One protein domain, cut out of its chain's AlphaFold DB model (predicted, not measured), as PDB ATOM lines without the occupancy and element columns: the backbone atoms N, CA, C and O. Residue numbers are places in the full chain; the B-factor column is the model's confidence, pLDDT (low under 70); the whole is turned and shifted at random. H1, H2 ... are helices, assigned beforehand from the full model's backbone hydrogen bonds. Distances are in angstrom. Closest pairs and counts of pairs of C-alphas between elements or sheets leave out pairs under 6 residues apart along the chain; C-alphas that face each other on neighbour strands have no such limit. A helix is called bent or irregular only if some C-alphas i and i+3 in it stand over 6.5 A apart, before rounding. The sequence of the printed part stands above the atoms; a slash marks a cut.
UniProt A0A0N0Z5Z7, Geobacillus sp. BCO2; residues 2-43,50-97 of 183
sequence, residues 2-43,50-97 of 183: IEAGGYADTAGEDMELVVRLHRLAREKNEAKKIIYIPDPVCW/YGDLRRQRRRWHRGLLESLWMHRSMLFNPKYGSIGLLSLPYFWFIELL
ATOM      1  N   ILE A   2     -25.950 -36.201   9.857       77.44
ATOM      2  CA  ILE A   2     -27.332 -36.632   9.539       77.44
ATOM      3  C   ILE A   2     -27.368 -38.102   9.102       77.44
ATOM      4  O   ILE A   2     -28.066 -38.918   9.684       77.44
ATOM      5  N   GLU A   3     -26.513 -38.463   8.150       79.12
ATOM      6  CA  GLU A   3     -26.435 -39.834   7.638       79.12
ATOM      7  C   GLU A   3     -25.823 -40.839   8.627       79.12
ATOM      8  O   GLU A   3     -26.020 -42.041   8.498       79.12
ATOM      9  N   ALA A   4     -25.084 -40.353   9.629       78.62
ATOM     10  CA  ALA A   4     -24.573 -41.205  10.697       78.62
ATOM     11  C   ALA A   4     -25.659 -41.535  11.732       78.62
ATOM     12  O   ALA A   4     -25.451 -42.441  12.527       78.62
ATOM     13  N   GLY A   5     -26.806 -40.842  11.711       82.50
ATOM     14  CA  GLY A   5     -27.894 -41.025  12.674       82.50
ATOM     15  C   GLY A   5     -27.766 -40.177  13.943       82.50
ATOM     16  O   GLY A   5     -28.402 -40.498  14.936       82.50
ATOM     17  N   GLY A   6     -26.957 -39.109  13.936       87.38
ATOM     18  CA  GLY A   6     -26.763 -38.252  15.116       87.38
ATOM     19  C   GLY A   6     -25.951 -38.924  16.230       87.38
ATOM     20  O   GLY A   6     -25.165 -39.826  15.949       87.38
ATOM     21  N   TYR A   7     -26.103 -38.471  17.475       88.38
ATOM     22  CA  TYR A   7     -25.390 -39.022  18.635       88.38
ATOM     23  C   TYR A   7     -25.962 -40.379  19.062       88.38
ATOM     24  O   TYR A   7     -27.169 -40.598  19.006       88.38
ATOM     25  N   ALA A   8     -25.076 -41.296  19.449       85.06
ATOM     26  CA  ALA A   8     -25.456 -42.586  20.015       85.06
ATOM     27  C   ALA A   8     -25.599 -42.471  21.538       85.06
ATOM     28  O   ALA A   8     -24.856 -41.717  22.159       85.06
ATOM     29  N   ASP A   9     -26.500 -43.257  22.129       86.12
ATOM     30  CA  ASP A   9     -26.681 -43.339  23.584       86.12
ATOM     31  C   ASP A   9     -25.511 -44.109  24.223       86.12
ATOM     32  O   ASP A   9     -25.569 -45.324  24.420       86.12
ATOM     33  N   THR A  10     -24.395 -43.410  24.447       86.81
ATOM     34  CA  THR A  10     -23.166 -43.954  25.041       86.81
ATOM     35  C   THR A  10     -22.505 -42.956  25.976       86.81
ATOM     36  O   THR A  10     -22.677 -41.748  25.861       86.81
ATOM     37  N   ALA A  11     -21.664 -43.437  26.887       85.69
ATOM     38  CA  ALA A  11     -20.905 -42.553  27.768       85.69
ATOM     39  C   ALA A  11     -19.873 -41.679  27.018       85.69
ATOM     40  O   ALA A  11     -19.447 -40.656  27.553       85.69
ATOM     41  N   GLY A  12     -19.468 -42.068  25.803       86.06
ATOM     42  CA  GLY A  12     -18.494 -41.370  24.954       86.06
ATOM     43  C   GLY A  12     -19.068 -41.021  23.582       86.06
ATOM     44  O   GLY A  12     -18.511 -41.433  22.565       86.06
ATOM     45  N   GLU A  13     -20.202 -40.317  23.565       90.06
ATOM     46  CA  GLU A  13     -20.991 -39.998  22.362       90.06
ATOM     47  C   GLU A  13     -20.172 -39.322  21.252       90.06
ATOM     48  O   GLU A  13     -20.363 -39.589  20.064       90.06
ATOM     49  N   ASP A  14     -19.250 -38.445  21.639       90.75
ATOM     50  CA  ASP A  14     -18.356 -37.697  20.762       90.75
ATOM     51  C   ASP A  14     -17.337 -38.609  20.072       90.75
ATOM     52  O   ASP A  14     -17.215 -38.615  18.843       90.75
ATOM     53  N   MET A  15     -16.640 -39.429  20.853       90.94
ATOM     54  CA  MET A  15     -15.651 -40.369  20.350       90.94
ATOM     55  C   MET A  15     -16.308 -41.460  19.495       90.94
ATOM     56  O   MET A  15     -15.794 -41.797  18.427       90.94
ATOM     57  N   GLU A  16     -17.451 -41.992  19.929       93.94
ATOM     58  CA  GLU A  16     -18.258 -42.935  19.147       93.94
ATOM     59  C   GLU A  16     -18.586 -42.365  17.769       93.94
ATOM     60  O   GLU A  16     -18.332 -43.015  16.749       93.94
ATOM     61  N   LEU A  17     -19.088 -41.129  17.732       93.06
ATOM     62  CA  LEU A  17     -19.475 -40.477  16.493       93.06
ATOM     63  C   LEU A  17     -18.282 -40.338  15.545       93.06
ATOM     64  O   LEU A  17     -18.418 -40.612  14.351       93.06
ATOM     65  N   VAL A  18     -17.105 -39.962  16.050       91.75
ATOM     66  CA  VAL A  18     -15.883 -39.849  15.235       91.75
ATOM     67  C   VAL A  18     -15.486 -41.202  14.636       91.75
ATOM     68  O   VAL A  18     -15.216 -41.285  13.432       91.75
ATOM     69  N   VAL A  19     -15.504 -42.280  15.428       92.06
ATOM     70  CA  VAL A  19     -15.185 -43.636  14.943       92.06
ATOM     71  C   VAL A  19     -16.198 -44.087  13.887       92.06
ATOM     72  O   VAL A  19     -15.809 -44.573  12.819       92.06
ATOM     73  N   ARG A  20     -17.492 -43.857  14.123       92.12
ATOM     74  CA  ARG A  20     -18.567 -44.183  13.177       92.12
ATOM     75  C   ARG A  20     -18.468 -43.382  11.883       92.12
ATOM     76  O   ARG A  20     -18.662 -43.944  10.808       92.12
ATOM     77  N   LEU A  21     -18.120 -42.096  11.942       92.00
ATOM     78  CA  LEU A  21     -17.889 -41.280  10.746       92.00
ATOM     79  C   LEU A  21     -16.714 -41.815   9.922       92.00
ATOM     80  O   LEU A  21     -16.828 -41.927   8.699       92.00
ATOM     81  N   HIS A  22     -15.617 -42.207  10.574       90.56
ATOM     82  CA  HIS A  22     -14.497 -42.863   9.903       90.56
ATOM     83  C   HIS A  22     -14.899 -44.186   9.250       90.56
ATOM     84  O   HIS A  22     -14.527 -44.449   8.103       90.56
ATOM     85  N   ARG A  23     -15.679 -45.003   9.961       90.38
ATOM     86  CA  ARG A  23     -16.215 -46.266   9.451       90.38
ATOM     87  C   ARG A  23     -17.061 -46.051   8.198       90.38
ATOM     88  O   ARG A  23     -16.775 -46.657   7.170       90.38
ATOM     89  N   LEU A  24     -18.045 -45.155   8.267       91.06
ATOM     90  CA  LEU A  24     -18.968 -44.864   7.168       91.06
ATOM     91  C   LEU A  24     -18.245 -44.319   5.934       91.06
ATOM     92  O   LEU A  24     -18.535 -44.754   4.820       91.06
ATOM     93  N   ALA A  25     -17.273 -43.421   6.122       89.88
ATOM     94  CA  ALA A  25     -16.464 -42.899   5.022       89.88
ATOM     95  C   ALA A  25     -15.735 -44.026   4.269       89.88
ATOM     96  O   ALA A  25     -15.691 -44.032   3.039       89.88
ATOM     97  N   ARG A  26     -15.204 -45.018   4.998       89.06
ATOM     98  CA  ARG A  26     -14.537 -46.185   4.404       89.06
ATOM     99  C   ARG A  26     -15.512 -47.172   3.773       89.06
ATOM    100  O   ARG A  26     -15.234 -47.668   2.687       89.06
ATOM    101  N   GLU A  27     -16.649 -47.445   4.407       89.50
ATOM    102  CA  GLU A  27     -17.664 -48.358   3.863       89.50
ATOM    103  C   GLU A  27     -18.255 -47.854   2.544       89.50
ATOM    104  O   GLU A  27     -18.507 -48.662   1.652       89.50
ATOM    105  N   LYS A  28     -18.415 -46.534   2.401       89.12
ATOM    106  CA  LYS A  28     -18.920 -45.886   1.179       89.12
ATOM    107  C   LYS A  28     -17.839 -45.557   0.158       89.12
ATOM    108  O   LYS A  28     -18.147 -45.030  -0.904       89.12
ATOM    109  N   ASN A  29     -16.585 -45.879   0.471       84.00
ATOM    110  CA  ASN A  29     -15.424 -45.568  -0.355       84.00
ATOM    111  C   ASN A  29     -15.325 -44.071  -0.717       84.00
ATOM    112  O   ASN A  29     -14.909 -43.699  -1.813       84.00
ATOM    113  N   GLU A  30     -15.727 -43.203   0.213       85.38
ATOM    114  CA  GLU A  30     -15.693 -41.756   0.041       85.38
ATOM    115  C   GLU A  30     -14.365 -41.194   0.558       85.38
ATOM    116  O   GLU A  30     -13.904 -41.525   1.653       85.38
ATOM    117  N   ALA A  31     -13.772 -40.263  -0.188       78.38
ATOM    118  CA  ALA A  31     -12.534 -39.582   0.193       78.38
ATOM    119  C   ALA A  31     -12.759 -38.478   1.251       78.38
ATOM    120  O   ALA A  31     -12.252 -37.362   1.121       78.38
ATOM    121  N   LYS A  32     -13.530 -38.769   2.305       84.06
ATOM    122  CA  LYS A  32     -13.759 -37.852   3.431       84.06
ATOM    123  C   LYS A  32     -12.585 -37.911   4.409       84.06
ATOM    124  O   LYS A  32     -12.040 -38.979   4.687       84.06
ATOM    125  N   LYS A  33     -12.203 -36.750   4.941       83.50
ATOM    126  CA  LYS A  33     -11.123 -36.605   5.924       83.50
ATOM    127  C   LYS A  33     -11.672 -35.958   7.188       83.50
ATOM    128  O   LYS A  33     -12.430 -34.998   7.105       83.50
ATOM    129  N   ILE A  34     -11.267 -36.489   8.336       87.50
ATOM    130  CA  ILE A  34     -11.455 -35.851   9.638       87.50
ATOM    131  C   ILE A  34     -10.120 -35.188   9.967       87.50
ATOM    132  O   ILE A  34      -9.083 -35.850   9.913       87.50
ATOM    133  N   ILE A  35     -10.143 -33.877  10.202       89.94
ATOM    134  CA  ILE A  35      -8.954 -33.062  10.460       89.94
ATOM    135  C   ILE A  35      -8.984 -32.548  11.895       89.94
ATOM    136  O   ILE A  35     -10.047 -32.224  12.419       89.94
ATOM    137  N   TYR A  36      -7.810 -32.491  12.516       86.75
ATOM    138  CA  TYR A  36      -7.610 -31.887  13.826       86.75
ATOM    139  C   TYR A  36      -7.195 -30.423  13.647       86.75
ATOM    140  O   TYR A  36      -6.333 -30.133  12.816       86.75
ATOM    141  N   ILE A  37      -7.818 -29.520  14.405       87.38
ATOM    142  CA  ILE A  37      -7.491 -28.091  14.437       87.38
ATOM    143  C   ILE A  37      -6.916 -27.809  15.833       87.38
ATOM    144  O   ILE A  37      -7.619 -28.074  16.809       87.38
ATOM    145  N   PRO A  38      -5.657 -27.343  15.949       78.69
ATOM    146  CA  PRO A  38      -4.990 -27.171  17.242       78.69
ATOM    147  C   PRO A  38      -5.476 -25.943  18.023       78.69
ATOM    148  O   PRO A  38      -5.346 -25.918  19.246       78.69
ATOM    149  N   ASP A  39      -6.051 -24.952  17.338       82.00
ATOM    150  CA  ASP A  39      -6.469 -23.689  17.944       82.00
ATOM    151  C   ASP A  39      -7.663 -23.880  18.900       82.00
ATOM    152  O   ASP A  39      -8.745 -24.303  18.468       82.00
ATOM    153  N   PRO A  40      -7.522 -23.546  20.198       76.81
ATOM    154  CA  PRO A  40      -8.626 -23.630  21.140       76.81
ATOM    155  C   PRO A  40      -9.655 -22.532  20.842       76.81
ATOM    156  O   PRO A  40      -9.381 -21.342  20.968       76.81
ATOM    157  N   VAL A  41     -10.868 -22.941  20.472       84.25
ATOM    158  CA  VAL A  41     -11.991 -22.031  20.167       84.25
ATOM    159  C   VAL A  41     -13.000 -21.901  21.311       84.25
ATOM    160  O   VAL A  41     -13.904 -21.070  21.244       84.25
ATOM    161  N   CYS A  42     -12.870 -22.710  22.364       86.00
ATOM    162  CA  CYS A  42     -13.771 -22.710  23.510       86.00
ATOM    163  C   CYS A  42     -13.041 -23.000  24.826       86.00
ATOM    164  O   CYS A  42     -11.986 -23.631  24.852       86.00
ATOM    165  N   TRP A  43     -13.644 -22.543  25.924       84.62
ATOM    166  CA  TRP A  43     -13.230 -22.872  27.284       84.62
ATOM    167  C   TRP A  43     -14.091 -24.018  27.810       84.62
ATOM    168  O   TRP A  43     -15.302 -24.036  27.586       84.62
ATOM    169  N   TYR A  50     -11.181 -34.308  43.385       90.38
ATOM    170  CA  TYR A  50     -10.868 -35.714  43.094       90.38
ATOM    171  C   TYR A  50     -12.117 -36.557  42.789       90.38
ATOM    172  O   TYR A  50     -12.050 -37.498  41.999       90.38
ATOM    173  N   GLY A  51     -13.265 -36.223  43.391       91.88
ATOM    174  CA  GLY A  51     -14.533 -36.907  43.133       91.88
ATOM    175  C   GLY A  51     -15.046 -36.667  41.712       91.88
ATOM    176  O   GLY A  51     -15.473 -37.615  41.048       91.88
ATOM    177  N   ASP A  52     -14.956 -35.425  41.230       92.44
ATOM    178  CA  ASP A  52     -15.311 -35.065  39.852       92.44
ATOM    179  C   ASP A  52     -14.379 -35.729  38.846       92.44
ATOM    180  O   ASP A  52     -14.839 -36.358  37.890       92.44
ATOM    181  N   LEU A  53     -13.071 -35.678  39.112       92.50
ATOM    182  CA  LEU A  53     -12.068 -36.309  38.264       92.50
ATOM    183  C   LEU A  53     -12.288 -37.825  38.154       92.50
ATOM    184  O   LEU A  53     -12.255 -38.375  37.054       92.50
ATOM    185  N   ARG A  54     -12.571 -38.508  39.268       93.81
ATOM    186  CA  ARG A  54     -12.884 -39.947  39.273       93.81
ATOM    187  C   ARG A  54     -14.106 -40.266  38.415       93.81
ATOM    188  O   ARG A  54     -14.040 -41.167  37.580       93.81
ATOM    189  N   ARG A  55     -15.205 -39.514  38.576       92.44
ATOM    190  CA  ARG A  55     -16.418 -39.678  37.752       92.44
ATOM    191  C   ARG A  55     -16.122 -39.476  36.269       92.44
ATOM    192  O   ARG A  55     -16.572 -40.273  35.446       92.44
ATOM    193  N   GLN A  56     -15.339 -38.451  35.940       92.50
ATOM    194  CA  GLN A  56     -14.939 -38.152  34.569       92.50
ATOM    195  C   GLN A  56     -14.109 -39.293  33.967       92.50
ATOM    196  O   GLN A  56     -14.449 -39.794  32.897       92.50
ATOM    197  N   ARG A  57     -13.061 -39.758  34.659       93.06
ATOM    198  CA  ARG A  57     -12.191 -40.841  34.167       93.06
ATOM    199  C   ARG A  57     -12.944 -42.152  33.981       93.06
ATOM    200  O   ARG A  57     -12.742 -42.809  32.963       93.06
ATOM    201  N   ARG A  58     -13.848 -42.483  34.904       92.94
ATOM    202  CA  ARG A  58     -14.725 -43.650  34.785       92.94
ATOM    203  C   ARG A  58     -15.654 -43.541  33.572       92.94
ATOM    204  O   ARG A  58     -15.719 -44.468  32.770       92.94
ATOM    205  N   ARG A  59     -16.320 -42.393  33.386       93.06
ATOM    206  CA  ARG A  59     -17.176 -42.137  32.211       93.06
ATOM    207  C   ARG A  59     -16.387 -42.261  30.906       93.06
ATOM    208  O   ARG A  59     -16.866 -42.908  29.982       93.06
ATOM    209  N   TRP A  60     -15.188 -41.681  30.835       92.56
ATOM    210  CA  TRP A  60     -14.344 -41.734  29.635       92.56
ATOM    211  C   TRP A  60     -13.888 -43.153  29.311       92.56
ATOM    212  O   TRP A  60     -13.947 -43.559  28.157       92.56
ATOM    213  N   HIS A  61     -13.480 -43.927  30.318       94.38
ATOM    214  CA  HIS A  61     -13.051 -45.306  30.095       94.38
ATOM    215  C   HIS A  61     -14.219 -46.214  29.687       94.38
ATOM    216  O   HIS A  61     -14.091 -47.021  28.769       94.38
ATOM    217  N   ARG A  62     -15.397 -46.020  30.289       93.25
ATOM    218  CA  ARG A  62     -16.624 -46.699  29.861       93.25
ATOM    219  C   ARG A  62     -17.014 -46.327  28.427       93.25
ATOM    220  O   ARG A  62     -17.319 -47.213  27.636       93.25
ATOM    221  N   GLY A  63     -16.958 -45.041  28.075       94.06
ATOM    222  CA  GLY A  63     -17.212 -44.570  26.711       94.06
ATOM    223  C   GLY A  63     -16.224 -45.155  25.697       94.06
ATOM    224  O   GLY A  63     -16.627 -45.546  24.601       94.06
ATOM    225  N   LEU A  64     -14.949 -45.290  26.088       94.44
ATOM    226  CA  LEU A  64     -13.929 -45.999  25.315       94.44
ATOM    227  C   LEU A  64     -14.349 -47.438  25.028       94.44
ATOM    228  O   LEU A  64     -14.414 -47.834  23.864       94.44
ATOM    229  N   LEU A  65     -14.681 -48.197  26.072       94.75
ATOM    230  CA  LEU A  65     -15.107 -49.587  25.943       94.75
ATOM    231  C   LEU A  65     -16.352 -49.732  25.056       94.75
ATOM    232  O   LEU A  65     -16.350 -50.555  24.143       94.75
ATOM    233  N   GLU A  66     -17.395 -48.933  25.293       94.50
ATOM    234  CA  GLU A  66     -18.654 -48.983  24.534       94.50
ATOM    235  C   GLU A  66     -18.420 -48.723  23.037       94.50
ATOM    236  O   GLU A  66     -18.855 -49.510  22.192       94.50
ATOM    237  N   SER A  67     -17.668 -47.674  22.695       94.38
ATOM    238  CA  SER A  67     -17.346 -47.335  21.302       94.38
ATOM    239  C   SER A  67     -16.501 -48.416  20.623       94.38
ATOM    240  O   SER A  67     -16.833 -48.878  19.525       94.38
ATOM    241  N   LEU A  68     -15.444 -48.893  21.291       94.44
ATOM    242  CA  LEU A  68     -14.601 -49.969  20.769       94.44
ATOM    243  C   LEU A  68     -15.389 -51.265  20.560       94.44
ATOM    244  O   LEU A  68     -15.157 -51.974  19.576       94.44
ATOM    245  N   TRP A  69     -16.337 -51.567  21.449       94.62
ATOM    246  CA  TRP A  69     -17.189 -52.746  21.349       94.62
ATOM    247  C   TRP A  69     -18.152 -52.669  20.165       94.62
ATOM    248  O   TRP A  69     -18.261 -53.627  19.396       94.62
ATOM    249  N   MET A  70     -18.816 -51.527  19.972       93.56
ATOM    250  CA  MET A  70     -19.726 -51.319  18.839       93.56
ATOM    251  C   MET A  70     -19.009 -51.387  17.489       93.56
ATOM    252  O   MET A  70     -19.556 -51.908  16.515       93.56
ATOM    253  N   HIS A  71     -17.761 -50.918  17.436       93.12
ATOM    254  CA  HIS A  71     -16.949 -50.897  16.218       93.12
ATOM    255  C   HIS A  71     -15.935 -52.048  16.135       93.12
ATOM    256  O   HIS A  71     -15.042 -52.034  15.287       93.12
ATOM    257  N   ARG A  72     -16.103 -53.109  16.939       93.50
ATOM    258  CA  ARG A  72     -15.199 -54.277  16.972       93.50
ATOM    259  C   ARG A  72     -15.017 -54.974  15.621       93.50
ATOM    260  O   ARG A  72     -13.982 -55.579  15.380       93.50
ATOM    261  N   SER A  73     -15.987 -54.868  14.709       91.56
ATOM    262  CA  SER A  73     -15.899 -55.434  13.351       91.56
ATOM    263  C   SER A  73     -14.821 -54.784  12.476       91.56
ATOM    264  O   SER A  73     -14.468 -55.318  11.423       91.56
ATOM    265  N   MET A  74     -14.332 -53.606  12.870       91.88
ATOM    266  CA  MET A  74     -13.235 -52.912  12.203       91.88
ATOM    267  C   MET A  74     -11.857 -53.361  12.707       91.88
ATOM    268  O   MET A  74     -10.857 -53.081  12.046       91.88
ATOM    269  N   LEU A  75     -11.793 -54.041  13.855       93.50
ATOM    270  CA  LEU A  75     -10.542 -54.462  14.474       93.50
ATOM    271  C   LEU A  75      -9.796 -55.447  13.563       93.50
ATOM    272  O   LEU A  75     -10.366 -56.444  13.125       93.50
ATOM    273  N   PHE A  76      -8.529 -55.145  13.263       93.00
ATOM    274  CA  PHE A  76      -7.667 -55.900  12.343       93.00
ATOM    275  C   PHE A  76      -8.218 -56.068  10.922       93.00
ATOM    276  O   PHE A  76      -7.747 -56.913  10.162       93.00
ATOM    277  N   ASN A  77      -9.198 -55.254  10.528       92.06
ATOM    278  CA  ASN A  77      -9.810 -55.379   9.219       92.06
ATOM    279  C   ASN A  77      -9.165 -54.396   8.220       92.06
ATOM    280  O   ASN A  77      -9.349 -53.178   8.347       92.06
ATOM    281  N   PRO A  78      -8.457 -54.898   7.186       88.69
ATOM    282  CA  PRO A  78      -7.742 -54.057   6.227       88.69
ATOM    283  C   PRO A  78      -8.669 -53.179   5.379       88.69
ATOM    284  O   PRO A  78      -8.227 -52.148   4.872       88.69
ATOM    285  N   LYS A  79      -9.965 -53.517   5.276       88.31
ATOM    286  CA  LYS A  79     -10.968 -52.709   4.563       88.31
ATOM    287  C   LYS A  79     -11.061 -51.277   5.106       88.31
ATOM    288  O   LYS A  79     -11.389 -50.357   4.362       88.31
ATOM    289  N   TYR A  80     -10.746 -51.074   6.386       86.81
ATOM    290  CA  TYR A  80     -10.805 -49.762   7.037       86.81
ATOM    291  C   TYR A  80      -9.451 -49.028   7.059       86.81
ATOM    292  O   TYR A  80      -9.336 -47.955   7.656       86.81
ATOM    293  N   GLY A  81      -8.426 -49.568   6.387       87.56
ATOM    294  CA  GLY A  81      -7.093 -48.974   6.292       87.56
ATOM    295  C   GLY A  81      -6.364 -48.908   7.637       87.56
ATOM    296  O   GLY A  81      -6.518 -49.785   8.488       87.56
ATOM    297  N   SER A  82      -5.579 -47.845   7.846       87.25
ATOM    298  CA  SER A  82      -4.783 -47.641   9.067       87.25
ATOM    299  C   SER A  82      -5.618 -47.610  10.350       87.25
ATOM    300  O   SER A  82      -5.134 -48.020  11.399       87.25
ATOM    301  N   ILE A  83      -6.882 -47.189  10.275       89.06
ATOM    302  CA  ILE A  83      -7.768 -47.110  11.443       89.06
ATOM    303  C   ILE A  83      -8.080 -48.512  11.975       89.06
ATOM    304  O   ILE A  83      -7.984 -48.749  13.175       89.06
ATOM    305  N   GLY A  84      -8.414 -49.451  11.085       89.44
ATOM    306  CA  GLY A  84      -8.710 -50.837  11.461       89.44
ATOM    307  C   GLY A  84      -7.470 -51.648  11.838       89.44
ATOM    308  O   GLY A  84      -7.534 -52.493  12.727       89.44
ATOM    309  N   LEU A  85      -6.338 -51.380  11.179       92.44
ATOM    310  CA  LEU A  85      -5.093 -52.143  11.338       92.44
ATOM    311  C   LEU A  85      -4.168 -51.639  12.452       92.44
ATOM    312  O   LEU A  85      -3.432 -52.445  13.010       92.44
ATOM    313  N   LEU A  86      -4.163 -50.337  12.749       93.06
ATOM    314  CA  LEU A  86      -3.220 -49.725  13.693       93.06
ATOM    315  C   LEU A  86      -3.949 -49.030  14.841       93.06
ATOM    316  O   LEU A  86      -3.725 -49.372  16.000       93.06
ATOM    317  N   SER A  87      -4.848 -48.090  14.532       92.56
ATOM    318  CA  SER A  87      -5.486 -47.260  15.560       92.56
ATOM    319  C   SER A  87      -6.378 -48.079  16.494       92.56
ATOM    320  O   SER A  87      -6.207 -48.010  17.707       92.56
ATOM    321  N   LEU A  88      -7.304 -48.883  15.963       93.88
ATOM    322  CA  LEU A  88      -8.204 -49.684  16.797       93.88
ATOM    323  C   LEU A  88      -7.466 -50.716  17.660       93.88
ATOM    324  O   LEU A  88      -7.752 -50.760  18.855       93.88
ATOM    325  N   PRO A  89      -6.503 -51.503  17.136       94.69
ATOM    326  CA  PRO A  89      -5.680 -52.365  17.979       94.69
ATOM    327  C   PRO A  89      -4.948 -51.597  19.080       94.69
ATOM    328  O   PRO A  89      -4.955 -52.038  20.223       94.69
ATOM    329  N   TYR A  90      -4.381 -50.427  18.776       95.31
ATOM    330  CA  TYR A  90      -3.748 -49.586  19.792       95.31
ATOM    331  C   TYR A  90      -4.729 -49.205  20.913       95.31
ATOM    332  O   TYR A  90      -4.430 -49.427  22.084       95.31
ATOM    333  N   PHE A  91      -5.928 -48.720  20.579       95.00
ATOM    334  CA  PHE A  91      -6.931 -48.378  21.593       95.00
ATOM    335  C   PHE A  91      -7.399 -49.593  22.408       95.00
ATOM    336  O   PHE A  91      -7.646 -49.470  23.605       95.00
ATOM    337  N   TRP A  92      -7.482 -50.775  21.795       94.75
ATOM    338  CA  TRP A  92      -7.837 -52.015  22.488       94.75
ATOM    339  C   TRP A  92      -6.744 -52.497  23.449       94.75
ATOM    340  O   TRP A  92      -7.025 -52.780  24.611       94.75
ATOM    341  N   PHE A  93      -5.503 -52.613  22.980       94.94
ATOM    342  CA  PHE A  93      -4.435 -53.245  23.758       94.94
ATOM    343  C   PHE A  93      -3.699 -52.281  24.683       94.94
ATOM    344  O   PHE A  93      -3.213 -52.706  25.726       94.94
ATOM    345  N   ILE A  94      -3.612 -51.002  24.317       94.12
ATOM    346  CA  ILE A  94      -2.863 -50.007  25.086       94.12
ATOM    347  C   ILE A  94      -3.806 -49.174  25.951       94.12
ATOM    348  O   ILE A  94      -3.641 -49.152  27.162       94.12
ATOM    349  N   GLU A  95      -4.822 -48.531  25.374       93.62
ATOM    350  CA  GLU A  95      -5.681 -47.612  26.147       93.62
ATOM    351  C   GLU A  95      -6.711 -48.335  27.024       93.62
ATOM    352  O   GLU A  95      -6.889 -47.990  28.196       93.62
ATOM    353  N   LEU A  96      -7.390 -49.350  26.478       94.38
ATOM    354  CA  LEU A  96      -8.408 -50.098  27.211       94.38
ATOM    355  C   LEU A  96      -7.779 -51.084  28.206       94.38
ATOM    356  O   LEU A  96      -8.144 -51.089  29.378       94.38
ATOM    357  N   LEU A  97      -6.823 -51.909  27.761       94.88
ATOM    358  CA  LEU A  97      -6.179 -52.905  28.629       94.88
ATOM    359  C   LEU A  97      -5.033 -52.345  29.481       94.88
ATOM    360  O   LEU A  97      -4.689 -52.966  30.484       94.88
TER     361      LEU A  97
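What this domain is: This is residues 2 to 43 and 50 to 97 of the 183 residues of a protein of Geobacillus sp. BCO2 (UniProt A0A0N0Z5Z7). Three helices make a small, partly overlapping group: H1 and H2 run the same way but are shifted along each other, meeting over only part of their lengths, and H3 folds back on H2 in a helical hairpin. Residues 50 to 57 of H2 stick out as an arm past the body, and residues 35 to 43, a strand-free tail before the cut, stick out elsewhere. The printed part has 90 residues, with three named helices in the order H1, H2, H3 and no named strand; its class is all helix. It is only just compact, close to loose, with a radius of gyration of the C-alphas of 14.3 A and spans of 44 by 32 by 26 A.

How they stand to each other: H1, residues 13 to 27, touches H2, residues 50 to 70, with residues 13 to 19 alone, and H2 touches H1 with residues 63 to 67 alone. Their closest C-alphas, those of Glu 16 and Ser 67, are 5.0 A apart, and the helices run the same way at a shallow tilt of 21 degrees. H2 touches H3, residues 82 to 96, with residues 61 to 68 alone; the closest C-alphas, those of Leu 65 and Leu 96, are 6.8 A apart. This hairpin runs opposite ways at a steep tilt of 40 degrees. H1 and H3 are near each other. In H1 and H2 every O i to N i+4 pair is within hydrogen-bond range; in H3, 8 of 11 are.

Where its parts are: H1 begins at C-alpha 13 (-20.991, -39.998, 22.362) and is 20.6 A long. H2 begins at C-alpha 50 (-10.868, -35.714, 43.094) and is 30.2 A long. H3, 18.7 A long, ends at C-alpha 96 (-8.408, -50.098, 27.211); it is only just irregular, with C-alphas 85 and 88 6.7 A apart.

The domain as a whole: The two C-alphas farthest apart, those of Asn 29 and Tyr 50, are 44.8 A apart. Residues 44 to 49 are not printed, and C-alphas 43 and 50 are 20.5 A apart across the cut. The link from H2 to H3 is long, with 11 residues. No printed residue is under 70 in pLDDT.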